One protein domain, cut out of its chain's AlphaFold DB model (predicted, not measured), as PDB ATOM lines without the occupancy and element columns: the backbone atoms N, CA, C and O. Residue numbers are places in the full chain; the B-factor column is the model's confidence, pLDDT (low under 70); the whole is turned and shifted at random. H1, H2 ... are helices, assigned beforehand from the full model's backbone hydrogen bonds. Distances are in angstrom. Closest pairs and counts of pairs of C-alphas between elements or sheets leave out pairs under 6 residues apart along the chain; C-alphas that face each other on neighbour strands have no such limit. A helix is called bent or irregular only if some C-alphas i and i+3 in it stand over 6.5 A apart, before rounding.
ATOM      1  N   ALA A  12     188.729 172.284 180.866       61.09
ATOM      2  CA  ALA A  12     189.115 172.943 179.616       61.09
ATOM      3  C   ALA A  12     188.038 172.811 178.521       61.09
ATOM      4  O   ALA A  12     187.844 173.743 177.747       61.09
ATOM      5  N   VAL A  13     187.302 171.697 178.476       64.75
ATOM      6  CA  VAL A  13     186.172 171.499 177.552       64.75
ATOM      7  C   VAL A  13     185.014 172.414 177.936       64.75
ATOM      8  O   VAL A  13     184.518 173.134 177.078       64.75
ATOM      9  N   LEU A  14     184.650 172.479 179.223       66.81
ATOM     10  CA  LEU A  14     183.639 173.419 179.728       66.81
ATOM     11  C   LEU A  14     183.998 174.875 179.404       66.81
ATOM     12  O   LEU A  14     183.151 175.641 178.947       66.81
ATOM     13  N   GLN A  15     185.266 175.254 179.577       70.38
ATOM     14  CA  GLN A  15     185.741 176.592 179.237       70.38
ATOM     15  C   GLN A  15     185.612 176.887 177.735       70.38
ATOM     16  O   GLN A  15     185.183 177.980 177.363       70.38
ATOM     17  N   GLN A  16     185.948 175.929 176.866       70.25
ATOM     18  CA  GLN A  16     185.778 176.084 175.417       70.25
ATOM     19  C   GLN A  16     184.299 176.111 175.010       70.25
ATOM     20  O   GLN A  16     183.924 176.927 174.174       70.25
ATOM     21  N   MET A  17     183.439 175.307 175.641       73.12
ATOM     22  CA  MET A  17     181.989 175.336 175.408       73.12
ATOM     23  C   MET A  17     181.395 176.705 175.744       73.12
ATOM     24  O   MET A  17     180.663 177.274 174.938       73.12
ATOM     25  N   VAL A  18     181.743 177.265 176.908       81.62
ATOM     26  CA  VAL A  18     181.293 178.606 177.298       81.62
ATOM     27  C   VAL A  18     181.767 179.650 176.290       81.62
ATOM     28  O   VAL A  18     180.974 180.478 175.848       81.62
ATOM     29  N   ARG A  19     183.040 179.604 175.880       81.75
ATOM     30  CA  ARG A  19     183.576 180.556 174.899       81.75
ATOM     31  C   ARG A  19     182.929 180.419 173.521       81.75
ATOM     32  O   ARG A  19     182.676 181.435 172.883       81.75
ATOM     33  N   PHE A  20     182.613 179.202 173.085       78.75
ATOM     34  CA  PHE A  20     181.912 178.969 171.825       78.75
ATOM     35  C   PHE A  20     180.499 179.563 171.850       78.75
ATOM     36  O   PHE A  20     180.118 180.306 170.952       78.75
ATOM     37  N   LYS A  21     179.753 179.350 172.936       84.19
ATOM     38  CA  LYS A  21     178.423 179.953 173.091       84.19
ATOM     39  C   LYS A  21     178.463 181.483 173.166       84.19
ATOM     40  O   LYS A  21     177.570 182.157 172.656       84.19
ATOM     41  N   VAL A  22     179.515 182.048 173.764       87.62
ATOM     42  CA  VAL A  22     179.768 183.498 173.745       87.62
ATOM     43  C   VAL A  22     180.059 183.980 172.318       87.62
ATOM     44  O   VAL A  22     179.542 185.021 171.915       87.62
ATOM     45  N   LEU A  23     180.831 183.224 171.530       84.75
ATOM     46  CA  LEU A  23     181.078 183.523 170.117       84.75
ATOM     47  C   LEU A  23     179.771 183.531 169.304       84.75
ATOM     48  O   LEU A  23     179.547 184.459 168.524       84.75
ATOM     49  N   ASP A  24     178.898 182.544 169.508       83.94
ATOM     50  CA  ASP A  24     177.584 182.477 168.854       83.94
ATOM     51  C   ASP A  24     176.703 183.672 169.229       83.94
ATOM     52  O   ASP A  24     176.095 184.306 168.358       83.94
ATOM     53  N   LEU A  25     176.687 184.036 170.516       89.94
ATOM     54  CA  LEU A  25     175.991 185.220 171.006       89.94
ATOM     55  C   LEU A  25     176.483 186.487 170.290       89.94
ATOM     56  O   LEU A  25     175.671 187.238 169.747       89.94
ATOM     57  N   LEU A  26     177.798 186.720 170.258       87.50
ATOM     58  CA  LEU A  26     178.387 187.896 169.607       87.50
ATOM     59  C   LEU A  26     178.109 187.913 168.099       87.50
ATOM     60  O   LEU A  26     177.753 188.955 167.547       87.50
ATOM     61  N   THR A  27     178.174 186.755 167.444       85.31
ATOM     62  CA  THR A  27     177.835 186.612 166.020       85.31
ATOM     63  C   THR A  27     176.369 186.960 165.754       85.31
ATOM     64  O   THR A  27     176.066 187.654 164.782       85.31
ATOM     65  N   SER A  28     175.446 186.522 166.619       85.62
ATOM     66  CA  SER A  28     174.025 186.883 166.533       85.62
ATOM     67  C   SER A  28     173.812 188.391 166.673       85.62
ATOM     68  O   SER A  28     173.053 188.960 165.891       85.62
ATOM     69  N   ILE A  29     174.506 189.045 167.612       87.00
ATOM     70  CA  ILE A  29     174.439 190.503 167.790       87.00
ATOM     71  C   ILE A  29     174.902 191.230 166.523       87.00
ATOM     72  O   ILE A  29     174.204 192.116 166.041       87.00
ATOM     73  N   LEU A  30     176.044 190.837 165.950       84.31
ATOM     74  CA  LEU A  30     176.571 191.468 164.735       84.31
ATOM     75  C   LEU A  30     175.625 191.312 163.536       84.31
ATOM     76  O   LEU A  30     175.436 192.266 162.782       84.31
ATOM     77  N   LYS A  31     174.989 190.144 163.380       84.25
ATOM     78  CA  LYS A  31     173.974 189.920 162.337       84.25
ATOM     79  C   LYS A  31     172.753 190.822 162.524       84.25
ATOM     80  O   LYS A  31     172.298 191.425 161.559       84.25
ATOM     81  N   GLU A  32     172.245 190.948 163.750       83.62
ATOM     82  CA  GLU A  32     171.112 191.837 164.049       83.62
ATOM     83  C   GLU A  32     171.451 193.306 163.778       83.62
ATOM     84  O   GLU A  32     170.625 194.038 163.235       83.62
ATOM     85  N   LEU A  33     172.680 193.730 164.072       80.19
ATOM     86  CA  LEU A  33     173.139 195.083 163.763       80.19
ATOM     87  C   LEU A  33     173.259 195.347 162.271       80.19
ATOM     88  O   LEU A  33     172.914 196.435 161.819       80.19
ATOM     89  N   LEU A  34     173.718 194.359 161.506       80.62
ATOM     90  CA  LEU A  34     173.795 194.465 160.055       80.62
ATOM     91  C   LEU A  34     172.395 194.638 159.450       80.62
ATOM     92  O   LEU A  34     172.189 195.551 158.657       80.62
ATOM     93  N   VAL A  35     171.414 193.863 159.924       82.25
ATOM     94  CA  VAL A  35     170.004 194.007 159.523       82.25
ATOM     95  C   VAL A  35     169.447 195.384 159.901       82.25
ATOM     96  O   VAL A  35     168.801 196.032 159.079       82.25
ATOM     97  N   LEU A  36     169.710 195.872 161.118       76.06
ATOM     98  CA  LEU A  36     169.266 197.205 161.550       76.06
ATOM     99  C   LEU A  36     169.906 198.324 160.718       76.06
ATOM    100  O   LEU A  36     169.232 199.293 160.370       76.06
ATOM    101  N   LYS A  37     171.184 198.177 160.359       74.62
ATOM    102  CA  LYS A  37     171.899 199.114 159.488       74.62
ATOM    103  C   LYS A  37     171.306 199.137 158.078       74.62
ATOM    104  O   LYS A  37     171.133 200.214 157.516       74.62
ATOM    105  N   GLU A  38     170.960 197.979 157.522       76.25
ATOM    106  CA  GLU A  38     170.295 197.876 156.216       76.25
ATOM    107  C   GLU A  38     168.888 198.490 156.236       76.25
ATOM    108  O   GLU A  38     168.518 199.212 155.312       76.25
ATOM    109  N   GLN A  39     168.126 198.279 157.315       71.25
ATOM    110  CA  GLN A  39     166.791 198.862 157.495       71.25
ATOM    111  C   GLN A  39     166.829 200.385 157.695       71.25
ATOM    112  O   GLN A  39     165.951 201.094 157.203       71.25
ATOM    113  N   ALA A  40     167.853 200.901 158.380       65.62
ATOM    114  CA  ALA A  40     168.089 202.338 158.531       65.62
ATOM    115  C   ALA A  40     168.647 202.986 157.245       65.62
ATOM    116  O   ALA A  40     168.424 204.171 156.997       65.62
ATOM    117  N   GLY A  41     169.332 202.204 156.402       55.62
ATOM    118  CA  GLY A  41     170.003 202.621 155.165       55.62
ATOM    119  C   GLY A  41     169.102 202.876 153.950       55.62
ATOM    120  O   GLY A  41     169.619 203.121 152.861       55.62
ATOM    121  N   GLY A  42     167.773 202.882 154.108       48.25
ATOM    122  CA  GLY A  42     166.826 203.303 153.062       48.25
ATOM    123  C   GLY A  42     166.936 204.784 152.656       48.25
ATOM    124  O   GLY A  42     166.329 205.195 151.670       48.25
ATOM    125  N   ASP A  51     177.720 204.818 163.626       72.81
ATOM    126  CA  ASP A  51     176.449 205.472 163.924       72.81
ATOM    127  C   ASP A  51     176.220 205.345 165.436       72.81
ATOM    128  O   ASP A  51     175.903 204.251 165.915       72.81
ATOM    129  N   PRO A  52     176.361 206.437 166.210       77.56
ATOM    130  CA  PRO A  52     176.276 206.379 167.665       77.56
ATOM    131  C   PRO A  52     174.900 205.902 168.152       77.56
ATOM    132  O   PRO A  52     174.783 205.396 169.270       77.56
ATOM    133  N   VAL A  53     173.852 206.037 167.329       82.00
ATOM    134  CA  VAL A  53     172.518 205.517 167.637       82.00
ATOM    135  C   VAL A  53     172.495 203.999 167.468       82.00
ATOM    136  O   VAL A  53     172.018 203.302 168.367       82.00
ATOM    137  N   LEU A  54     173.047 203.472 166.368       82.25
ATOM    138  CA  LEU A  54     173.168 202.022 166.162       82.25
ATOM    139  C   LEU A  54     174.086 201.379 167.207       82.25
ATOM    140  O   LEU A  54     173.750 200.318 167.731       82.25
ATOM    141  N   ASP A  55     175.180 202.037 167.585       84.69
ATOM    142  CA  ASP A  55     176.088 201.562 168.631       84.69
ATOM    143  C   ASP A  55     175.414 201.543 170.013       84.69
ATOM    144  O   ASP A  55     175.556 200.585 170.778       84.69
ATOM    145  N   ALA A  56     174.602 202.551 170.338       86.44
ATOM    146  CA  ALA A  56     173.812 202.539 171.568       86.44
ATOM    147  C   ALA A  56     172.767 201.404 171.570       86.44
ATOM    148  O   ALA A  56     172.568 200.746 172.599       86.44
ATOM    149  N   MET A  57     172.123 201.133 170.428       86.19
ATOM    150  CA  MET A  57     171.212 199.991 170.277       86.19
ATOM    151  C   MET A  57     171.954 198.656 170.427       86.19
ATOM    152  O   MET A  57     171.503 197.795 171.187       86.19
ATOM    153  N   ALA A  58     173.124 198.517 169.795       87.00
ATOM    154  CA  ALA A  58     174.024 197.374 169.932       87.00
ATOM    155  C   ALA A  58     174.394 197.109 171.387       87.00
ATOM    156  O   ALA A  58     174.305 195.976 171.863       87.00
ATOM    157  N   ALA A  59     174.770 198.162 172.115       91.50
ATOM    158  CA  ALA A  59     175.160 198.057 173.509       91.50
ATOM    159  C   ALA A  59     174.017 197.537 174.385       91.50
ATOM    160  O   ALA A  59     174.231 196.675 175.239       91.50
ATOM    161  N   ASN A  60     172.805 198.059 174.180       92.12
ATOM    162  CA  ASN A  60     171.624 197.651 174.936       92.12
ATOM    163  C   ASN A  60     171.231 196.204 174.623       92.12
ATOM    164  O   ASN A  60     170.930 195.438 175.542       92.12
ATOM    165  N   LEU A  61     171.282 195.816 173.347       91.31
ATOM    166  CA  LEU A  61     171.002 194.455 172.903       91.31
ATOM    167  C   LEU A  61     172.026 193.460 173.470       91.31
ATOM    168  O   LEU A  61     171.629 192.470 174.084       91.31
ATOM    169  N   LEU A  62     173.326 193.753 173.344       93.69
ATOM    170  CA  LEU A  62     174.401 192.932 173.904       93.69
ATOM    171  C   LEU A  62     174.258 192.808 175.423       93.69
ATOM    172  O   LEU A  62     174.308 191.705 175.959       93.69
ATOM    173  N   GLN A  63     174.009 193.918 176.123       95.62
ATOM    174  CA  GLN A  63     173.818 193.909 177.572       95.62
ATOM    175  C   GLN A  63     172.608 193.062 177.992       95.62
ATOM    176  O   GLN A  63     172.684 192.342 178.990       95.62
ATOM    177  N   LYS A  64     171.495 193.150 177.254       95.19
ATOM    178  CA  LYS A  64     170.290 192.354 177.504       95.19
ATOM    179  C   LYS A  64     170.569 190.867 177.290       95.19
ATOM    180  O   LYS A  64     170.421 190.094 178.235       95.19
ATOM    181  N   LYS A  65     171.037 190.482 176.098       94.38
ATOM    182  CA  LYS A  65     171.297 189.074 175.778       94.38
ATOM    183  C   LYS A  65     172.385 188.466 176.662       94.38
ATOM    184  O   LYS A  65     172.287 187.302 177.020       94.38
ATOM    185  N   TRP A  66     173.386 189.246 177.079       95.75
ATOM    186  CA  TRP A  66     174.405 188.775 178.020       95.75
ATOM    187  C   TRP A  66     173.828 188.450 179.401       95.75
ATOM    188  O   TRP A  66     174.174 187.434 180.004       95.75
ATOM    189  N   LYS A  67     172.920 189.290 179.915       94.50
ATOM    190  CA  LYS A  67     172.216 189.001 181.175       94.50
ATOM    191  C   LYS A  67     171.356 187.748 181.058       94.50
ATOM    192  O   LYS A  67     171.398 186.920 181.961       94.50
ATOM    193  N   GLU A  68     170.621 187.615 179.957       93.62
ATOM    194  CA  GLU A  68     169.796 186.438 179.673       93.62
ATOM    195  C   GLU A  68     170.661 185.175 179.585       93.62
ATOM    196  O   GLU A  68     170.389 184.215 180.297       93.62
ATOM    197  N   PHE A  69     171.759 185.217 178.826       91.88
ATOM    198  CA  PHE A  69     172.716 184.118 178.683       91.88
ATOM    199  C   PHE A  69     173.234 183.619 180.035       91.88
ATOM    200  O   PHE A  69     173.138 182.435 180.334       91.88
ATOM    201  N   LYS A  70     173.706 184.518 180.908       92.00
ATOM    202  CA  LYS A  70     174.202 184.122 182.239       92.00
ATOM    203  C   LYS A  70     173.125 183.496 183.132       92.00
ATOM    204  O   LYS A  70     173.454 182.735 184.041       92.00
ATOM    205  N   GLN A  71     171.855 183.843 182.922       89.19
ATOM    206  CA  GLN A  71     170.728 183.323 183.700       89.19
ATOM    207  C   GLN A  71     170.195 181.995 183.155       89.19
ATOM    208  O   GLN A  71     169.747 181.156 183.940       89.19
ATOM    209  N   SER A  72     170.214 181.799 181.838       84.75
ATOM    210  CA  SER A  72     169.592 180.651 181.180       84.75
ATOM    211  C   SER A  72     170.583 179.564 180.772       84.75
ATOM    212  O   SER A  72     170.195 178.399 180.758       84.75
ATOM    213  N   ASP A  73     171.842 179.899 180.483       87.25
ATOM    214  CA  ASP A  73     172.787 178.930 179.938       87.25
ATOM    215  C   ASP A  73     173.315 177.976 181.015       87.25
ATOM    216  O   ASP A  73     173.954 178.363 181.997       87.25
ATOM    217  N   GLU A  74     173.048 176.690 180.817       78.00
ATOM    218  CA  GLU A  74     173.455 175.653 181.759       78.00
ATOM    219  C   GLU A  74     174.963 175.386 181.719       78.00
ATOM    220  O   GLU A  74     175.532 175.069 182.756       78.00
ATOM    221  N   SER A  75     175.635 175.570 180.574       72.81
ATOM    222  CA  SER A  75     177.093 175.387 180.483       72.81
ATOM    223  C   SER A  75     177.836 176.472 181.262       72.81
ATOM    224  O   SER A  75     178.813 176.179 181.946       72.81
ATOM    225  N   TRP A  76     177.339 177.710 181.229       83.12
ATOM    226  CA  TRP A  76     177.807 178.807 182.073       83.12
ATOM    227  C   TRP A  76     177.639 178.484 183.563       83.12
ATOM    228  O   TRP A  76     178.584 178.623 184.342       83.12
ATOM    229  N   LYS A  77     176.456 178.007 183.975       84.00
ATOM    230  CA  LYS A  77     176.194 177.618 185.373       84.00
ATOM    231  C   LYS A  77     177.064 176.446 185.821       84.00
ATOM    232  O   LYS A  77     177.576 176.463 186.938       84.00
ATOM    233  N   GLU A  78     177.226 175.438 184.971       75.50
ATOM    234  CA  GLU A  78     178.052 174.260 185.237       75.50
ATOM    235  C   GLU A  78     179.530 174.638 185.352       75.50
ATOM    236  O   GLU A  78     180.192 174.229 186.300       75.50
ATOM    237  N   ALA A  79     180.024 175.517 184.477       74.44
ATOM    238  CA  ALA A  79     181.380 176.042 184.559       74.44
ATOM    239  C   ALA A  79     181.629 176.836 185.857       74.44
ATOM    240  O   ALA A  79     182.667 176.650 186.494       74.44
ATOM    241  N   LEU A  80     180.666 177.650 186.309       78.69
ATOM    242  CA  LEU A  80     180.751 178.325 187.611       78.69
ATOM    243  C   LEU A  80     180.778 177.331 188.784       78.69
ATOM    244  O   LEU A  80     181.555 177.515 189.720       78.69
ATOM    245  N   ARG A  81     179.965 176.265 188.736       78.38
ATOM    246  CA  ARG A  81     179.976 175.189 189.748       78.38
ATOM    247  C   ARG A  81     181.288 174.401 189.745       78.38
ATOM    248  O   ARG A  81     181.728 173.965 190.800       78.38
ATOM    249  N   ALA A  82     181.922 174.266 188.583       68.81
ATOM    250  CA  ALA A  82     183.238 173.657 188.413       68.81
ATOM    251  C   ALA A  82     184.406 174.600 188.775       68.81
ATOM    252  O   ALA A  82     185.557 174.282 188.481       68.81
ATOM    253  N   PHE A  83     184.127 175.753 189.401       72.56
ATOM    254  CA  PHE A  83     185.113 176.760 189.814       72.56
ATOM    255  C   PHE A  83     185.981 177.307 188.670       72.56
ATOM    256  O   PHE A  83     187.106 177.757 188.896       72.56
ATOM    257  N   LEU A  84     185.469 177.301 187.436       76.00
ATOM    258  CA  LEU A  84     186.144 177.957 186.323       76.00
ATOM    259  C   LEU A  84     186.062 179.476 186.480       76.00
ATOM    260  O   LEU A  84     184.985 180.041 186.687       76.00
ATOM    261  N   ASP A  85     187.203 180.149 186.323       78.50
ATOM    262  CA  ASP A  85     187.240 181.608 186.272       78.50
ATOM    263  C   ASP A  85     186.694 182.105 184.925       78.50
ATOM    264  O   ASP A  85     187.393 182.169 183.910       78.50
ATOM    265  N   LEU A  86     185.410 182.458 184.929       82.75
ATOM    266  CA  LEU A  86     184.726 183.113 183.812       82.75
ATOM    267  C   LEU A  86     184.707 184.643 183.953       82.75
ATOM    268  O   LEU A  86     184.125 185.337 183.115       82.75
ATOM    269  N   GLY A  87     185.342 185.189 184.997       84.75
ATOM    270  CA  GLY A  87     185.361 186.622 185.276       84.75
ATOM    271  C   GLY A  87     186.054 187.428 184.181       84.75
ATOM    272  O   GLY A  87     185.671 188.569 183.931       84.75
ATOM    273  N   GLY A  88     187.030 186.834 183.487       85.69
ATOM    274  CA  GLY A  88     187.648 187.429 182.298       85.69
ATOM    275  C   GLY A  88     186.636 187.689 181.180       85.69
ATOM    276  O   GLY A  88     186.535 188.813 180.700       85.69
ATOM    277  N   ILE A  89     185.806 186.693 180.848       88.06
ATOM    278  CA  ILE A  89     184.787 186.813 179.792       88.06
ATOM    279  C   ILE A  89     183.753 187.880 180.166       88.06
ATOM    280  O   ILE A  89     183.396 188.714 179.338       88.06
ATOM    281  N   ASP A  90     183.294 187.904 181.420       91.00
ATOM    282  CA  ASP A  90     182.332 188.922 181.861       91.00
ATOM    283  C   ASP A  90     182.916 190.342 181.772       91.00
ATOM    284  O   ASP A  90     182.231 191.269 181.334       91.00
ATOM    285  N   LYS A  91     184.193 190.524 182.129       92.44
ATOM    286  CA  LYS A  91     184.894 191.810 181.975       92.44
ATOM    287  C   LYS A  91     185.009 192.219 180.509       92.44
ATOM    288  O   LYS A  91     184.707 193.372 180.202       92.44
ATOM    289  N   ASP A  92     185.375 191.294 179.627       91.81
ATOM    290  CA  ASP A  92     185.500 191.552 178.189       91.81
ATOM    291  C   ASP A  92     184.163 192.007 177.590       91.81
ATOM    292  O   ASP A  92     184.098 193.048 176.934       91.81
ATOM    293  N   ILE A  93     183.067 191.296 177.880       93.81
ATOM    294  CA  ILE A  93     181.732 191.663 177.386       93.81
ATOM    295  C   ILE A  93     181.290 193.024 177.940       93.81
ATOM    296  O   ILE A  93     180.765 193.859 177.199       93.81
ATOM    297  N   ASN A  94     181.533 193.302 179.225       94.19
ATOM    298  CA  ASN A  94     181.225 194.610 179.806       94.19
ATOM    299  C   ASN A  94     182.052 195.740 179.161       94.19
ATOM    300  O   ASN A  94     181.535 196.842 178.965       94.19
ATOM    301  N   ALA A  95     183.307 195.473 178.783       93.81
ATOM    302  CA  ALA A  95     184.142 196.419 178.048       93.81
ATOM    303  C   ALA A  95     183.628 196.655 176.615       93.81
ATOM    304  O   ALA A  95     183.616 197.803 176.161       93.81
ATOM    305  N   MET A  96     183.129 195.618 175.931       93.56
ATOM    306  CA  MET A  96     182.477 195.759 174.620       93.56
ATOM    307  C   MET A  96     181.220 196.625 174.712       93.56
ATOM    308  O   MET A  96     181.072 197.585 173.957       93.56
ATOM    309  N   VAL A  97     180.354 196.358 175.697       93.94
ATOM    310  CA  VAL A  97     179.171 197.190 175.977       93.94
ATOM    311  C   VAL A  97     179.584 198.637 176.252       93.94
ATOM    312  O   VAL A  97     178.961 199.564 175.740       93.94
ATOM    313  N   GLY A  98     180.634 198.850 177.048       91.38
ATOM    314  CA  GLY A  98     181.156 200.184 177.340       91.38
ATOM    315  C   GLY A  98     181.694 200.911 176.106       91.38
ATOM    316  O   GLY A  98     181.495 202.117 175.986       91.38
ATOM    317  N   SER A  99     182.338 200.190 175.188       89.25
ATOM    318  CA  SER A  99     182.870 200.742 173.935       89.25
ATOM    319  C   SER A  99     181.744 201.151 172.986       89.25
ATOM    320  O   SER A  99     181.735 202.279 172.501       89.25
ATOM    321  N   LEU A 100     180.730 200.294 172.835       89.25
ATOM    322  CA  LEU A 100     179.530 200.596 172.054       89.25
ATOM    323  C   LEU A 100     178.748 201.786 172.635       89.25
ATOM    324  O   LEU A 100     178.367 202.695 171.909       89.25
ATOM    325  N   LYS A 101     178.588 201.882 173.963       90.75
ATOM    326  CA  LYS A 101     177.939 203.057 174.589       90.75
ATOM    327  C   LYS A 101     178.670 204.373 174.332       90.75
ATOM    328  O   LYS A 101     178.054 205.431 174.417       90.75
ATOM    329  N   LYS A 102     179.976 204.311 174.072       89.31
ATOM    330  CA  LYS A 102     180.809 205.471 173.741       89.31
ATOM    331  C   LYS A 102     180.829 205.778 172.239       89.31
ATOM    332  O   LYS A 102     181.488 206.740 171.863       89.31
ATOM    333  N   GLY A 103     180.138 204.990 171.410       83.19
ATOM    334  CA  GLY A 103     180.148 205.144 169.955       83.19
ATOM    335  C   GLY A 103     181.499 204.807 169.326       83.19
ATOM    336  O   GLY A 103     181.909 205.471 168.383       83.19
ATOM    337  N   LEU A 104     182.243 203.858 169.909       81.56
ATOM    338  CA  LEU A 104     183.544 203.403 169.390       81.56
ATOM    339  C   LEU A 104     183.405 202.217 168.417       81.56
ATOM    340  O   LEU A 104     184.383 201.502 168.174       81.56
ATOM    341  N   GLY A 105     182.185 201.946 167.949       81.06
ATOM    342  CA  GLY A 105     181.891 200.859 167.035       81.06
ATOM    343  C   GLY A 105     182.079 199.454 167.615       81.06
ATOM    344  O   GLY A 105     182.451 199.219 168.772       81.06
ATOM    345  N   ALA A 106     181.839 198.465 166.756       83.06
ATOM    346  CA  ALA A 106     181.941 197.042 167.082       83.06
ATOM    347  C   ALA A 106     183.374 196.475 166.971       83.06
ATOM    348  O   ALA A 106     183.566 195.262 167.060       83.06
ATOM    349  N   GLY A 107     184.400 197.321 166.796       78.38
ATOM    350  CA  GLY A 107     185.794 196.891 166.602       78.38
ATOM    351  C   GLY A 107     186.325 195.986 167.722       78.38
ATOM    352  O   GLY A 107     187.013 195.001 167.459       78.38
ATOM    353  N   CYS A 108     185.935 196.258 168.970       81.00
ATOM    354  CA  CYS A 108     186.278 195.424 170.126       81.00
ATOM    355  C   CYS A 108     185.663 194.013 170.063       81.00
ATOM    356  O   CYS A 108     186.309 193.048 170.471       81.00
ATOM    357  N   ILE A 109     184.455 193.877 169.501       83.31
ATOM    358  CA  ILE A 109     183.789 192.583 169.300       83.31
ATOM    359  C   ILE A 109     184.553 191.782 168.245       83.31
ATOM    360  O   ILE A 109     184.932 190.641 168.501       83.31
ATOM    361  N   TYR A 110     184.858 192.394 167.094       79.75
ATOM    362  CA  TYR A 110     185.636 191.742 166.034       79.75
ATOM    363  C   TYR A 110     187.027 191.310 166.514       79.75
ATOM    364  O   TYR A 110     187.462 190.193 166.232       79.75
ATOM    365  N   SER A 111     187.709 192.166 167.282       79.88
ATOM    366  CA  SER A 111     189.025 191.865 167.853       79.88
ATOM    367  C   SER A 111     188.983 190.675 168.817       79.88
ATOM    368  O   SER A 111     189.838 189.788 168.738       79.88
ATOM    369  N   TRP A 112     187.967 190.604 169.681       86.12
ATOM    370  CA  TRP A 112     187.787 189.473 170.590       86.12
ATOM    371  C   TRP A 112     187.493 188.178 169.835       86.12
ATOM    372  O   TRP A 112     188.134 187.162 170.098       86.12
ATOM    373  N   MET A 113     186.589 188.217 168.850       77.88
ATOM    374  CA  MET A 113     186.251 187.049 168.030       77.88
ATOM    375  C   MET A 113     187.474 186.519 167.273       77.88
ATOM    376  O   MET A 113     187.725 185.315 167.283       77.88
ATOM    377  N   SER A 114     188.270 187.412 166.679       72.31
ATOM    378  CA  SER A 114     189.512 187.051 165.986       72.31
ATOM    379  C   SER A 114     190.552 186.456 166.943       72.31
ATOM    380  O   SER A 114     191.126 185.403 166.664       72.31
ATOM    381  N   SER A 115     190.740 187.068 168.116       73.94
ATOM    382  CA  SER A 115     191.666 186.564 169.139       73.94
ATOM    383  C   SER A 115     191.249 185.187 169.653       73.94
ATOM    384  O   SER A 115     192.091 184.307 169.820       73.94
ATOM    385  N   TYR A 116     189.950 184.976 169.867       69.88
ATOM    386  CA  TYR A 116     189.412 183.683 170.273       69.88
ATOM    387  C   TYR A 116     189.650 182.612 169.203       69.88
ATOM    388  O   TYR A 116     190.156 181.537 169.519       69.88
ATOM    389  N   GLN A 117     189.372 182.921 167.934       63.16
ATOM    390  CA  GLN A 117     189.634 182.007 166.820       63.16
ATOM    391  C   GLN A 117     191.115 181.595 166.749       63.16
ATOM    392  O   GLN A 117     191.403 180.412 166.565       63.16
ATOM    393  N   MET A 118     192.043 182.530 166.983       62.00
ATOM    394  CA  MET A 118     193.490 182.255 167.045       62.00
ATOM    395  C   MET A 118     193.912 181.447 168.285       62.00
ATOM    396  O   MET A 118     194.846 180.641 168.251       62.00
ATOM    397  N   GLN A 119     193.233 181.635 169.415       61.38
ATOM    398  CA  GLN A 119     193.497 180.848 170.622       61.38
ATOM    399  C   GLN A 119     192.992 179.410 170.475       61.38
ATOM    400  O   GLN A 119     193.668 178.484 170.925       61.38
ATOM    401  N   CYS A 120     191.854 179.197 169.810       52.81
ATOM    402  CA  CYS A 120     191.358 177.859 169.491       52.81
ATOM    403  C   CYS A 120     192.331 177.077 168.598       52.81
ATOM    404  O   CYS A 120     192.547 175.893 168.856       52.81
ATOM    405  N   THR A 121     192.957 177.724 167.607       45.06
ATOM    406  CA  THR A 121     193.971 177.093 166.738       45.06
ATOM    407  C   THR A 121     195.295 176.826 167.465       45.06
ATOM    408  O   THR A 121     195.961 175.832 167.192       45.06
ATOM    409  N   THR A 122     195.668 177.652 168.448       41.88
ATOM    410  CA  THR A 122     196.919 177.465 169.210       41.88
ATOM    411  C   THR A 122     196.796 176.397 170.303       41.88
ATOM    412  O   THR A 122     197.710 175.597 170.492       41.88
ATOM    413  N   VAL A 123     195.659 176.322 171.006       42.88
ATOM    414  CA  VAL A 123     195.398 175.283 172.028       42.88
ATOM    415  C   VAL A 123     195.288 173.884 171.399       42.88
ATOM    416  O   VAL A 123     195.537 172.884 172.069       42.88
ATOM    417  N   THR A 124     194.988 173.805 170.099       43.03
ATOM    418  CA  THR A 124     195.014 172.563 169.306       43.03
ATOM    419  C   THR A 124     196.395 172.215 168.738       43.03
ATOM    420  O   THR A 124     196.576 171.098 168.263       43.03
ATOM    421  N   GLY A 125     197.400 173.087 168.880       36.81
ATOM    422  CA  GLY A 125     198.806 172.835 168.536       36.81
ATOM    423  C   GLY A 125     199.542 171.905 169.512       36.81
ATOM    424  O   GLY A 125     200.732 172.089 169.767       36.81
TER     425      GLY A 125
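AT A GLANCE: This is residues 12 to 42 and 51 to 125 of the 251 residues of an uncharacterized protein of Arundo donax (UniProt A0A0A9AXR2). Four helices, H1, H2, H4 and H5, form a loose up-and-down bundle, each running against the one before it, with the short helix H3 set at a slant at the end of the bundle where H1 begins and H2 ends. H1 makes the long axis and H2 and H4 pack together firmly, while H5 is held only loosely: it meets H4 near its first residues and splays away toward its last. The printed part has 106 residues with five named helices, in the order H1, H2, H3, H4, H5, and no named strand, and its class is all helix. The whole is compact, with a radius of gyration of the C-alphas of 14.6 A, and the C-alphas span 47 by 32 by 21 A.

IN THESE COORDINATES: The printed part begins with H1, residues 12 to 40, the longest helix by residues, whose C-alpha 12 is at (189.115, 172.943, 179.616) and which measures 41.8 A from first to last C-alpha. After the cut comes H2, residues 52 to 72, 29.8 A long, with C-alpha 52 at (176.276, 206.379, 167.665). H3, residues 74 to 81, is 10.3 A long. H4, residues 87 to 101, is 21.0 A long. H5, residues 107 to 123, is 24.3 A long and ends with C-alpha 123 at (195.398, 175.283, 172.028). None of the five helices is bent or irregular.

HOW THE PARTS SIT: H1, H2, H4 and H5 are the bundle, up and down, which means that each runs against the one before it in the chain. H1 touches H2 with residues 25 to 37 of H1 alone, and their closest C-alphas, those of Ile 29 and Leu 62, are 6.6 A apart. The two run opposite ways at a shallow tilt of 34 degrees, only just short of steep. H2 touches H4 with 18 pairs of C-alphas within 8 A, the closest being those of Ala 59 and Val 97 at 4.8 A. Their tilt is shallow, 26 degrees, and they run opposite ways. H4 and H5 form a helical hairpin, running opposite ways at a shallow tilt of 26 degrees. They only just touch, with 3 pairs of C-alphas within 8 A, through residues 96 to 99 of H4 and residues 108 to 109 of H5 alone; the closest C-alphas are those of Met 96 and Cys 108, 5.9 A apart. H1 and H5 are close but not clearly touching, with the C-alphas of Leu 23 and Met 113 closest at 6.6 A. H1 and H4 are near each other, while H2 and H5 are apart. H3 touches H1 with residues 14 to 18 of H1 alone, the closest C-alphas being those of Val 18 and Trp 76 at 5.9 A, and the tilt is steep, 45 degrees. H3 is close to H2 but not clearly touching it, with the C-alphas of Lys 70 and Trp 76 closest at 6.4 A. H3 is apart from H4 and from H5. In H1, H2, H3, H4 and H5 every O i to N i+4 pair is within hydrogen-bond range.

THE WHOLE: The two C-alphas farthest apart are those of Gly 42 and Ala 82, 49.0 A. Residues 43 to 50 are cut out, and C-alphas 42 and 51 are 14.7 A apart across the cut, which falls in the link from H1 to H2. The links from H2 to H3, H3 to H4 and H4 to H5 are tight. The mean pLDDT of the printed part is 79.7. It is under 70 for 17 residues, namely 12 to 14, 40 to 42, 82 and 116 to 125.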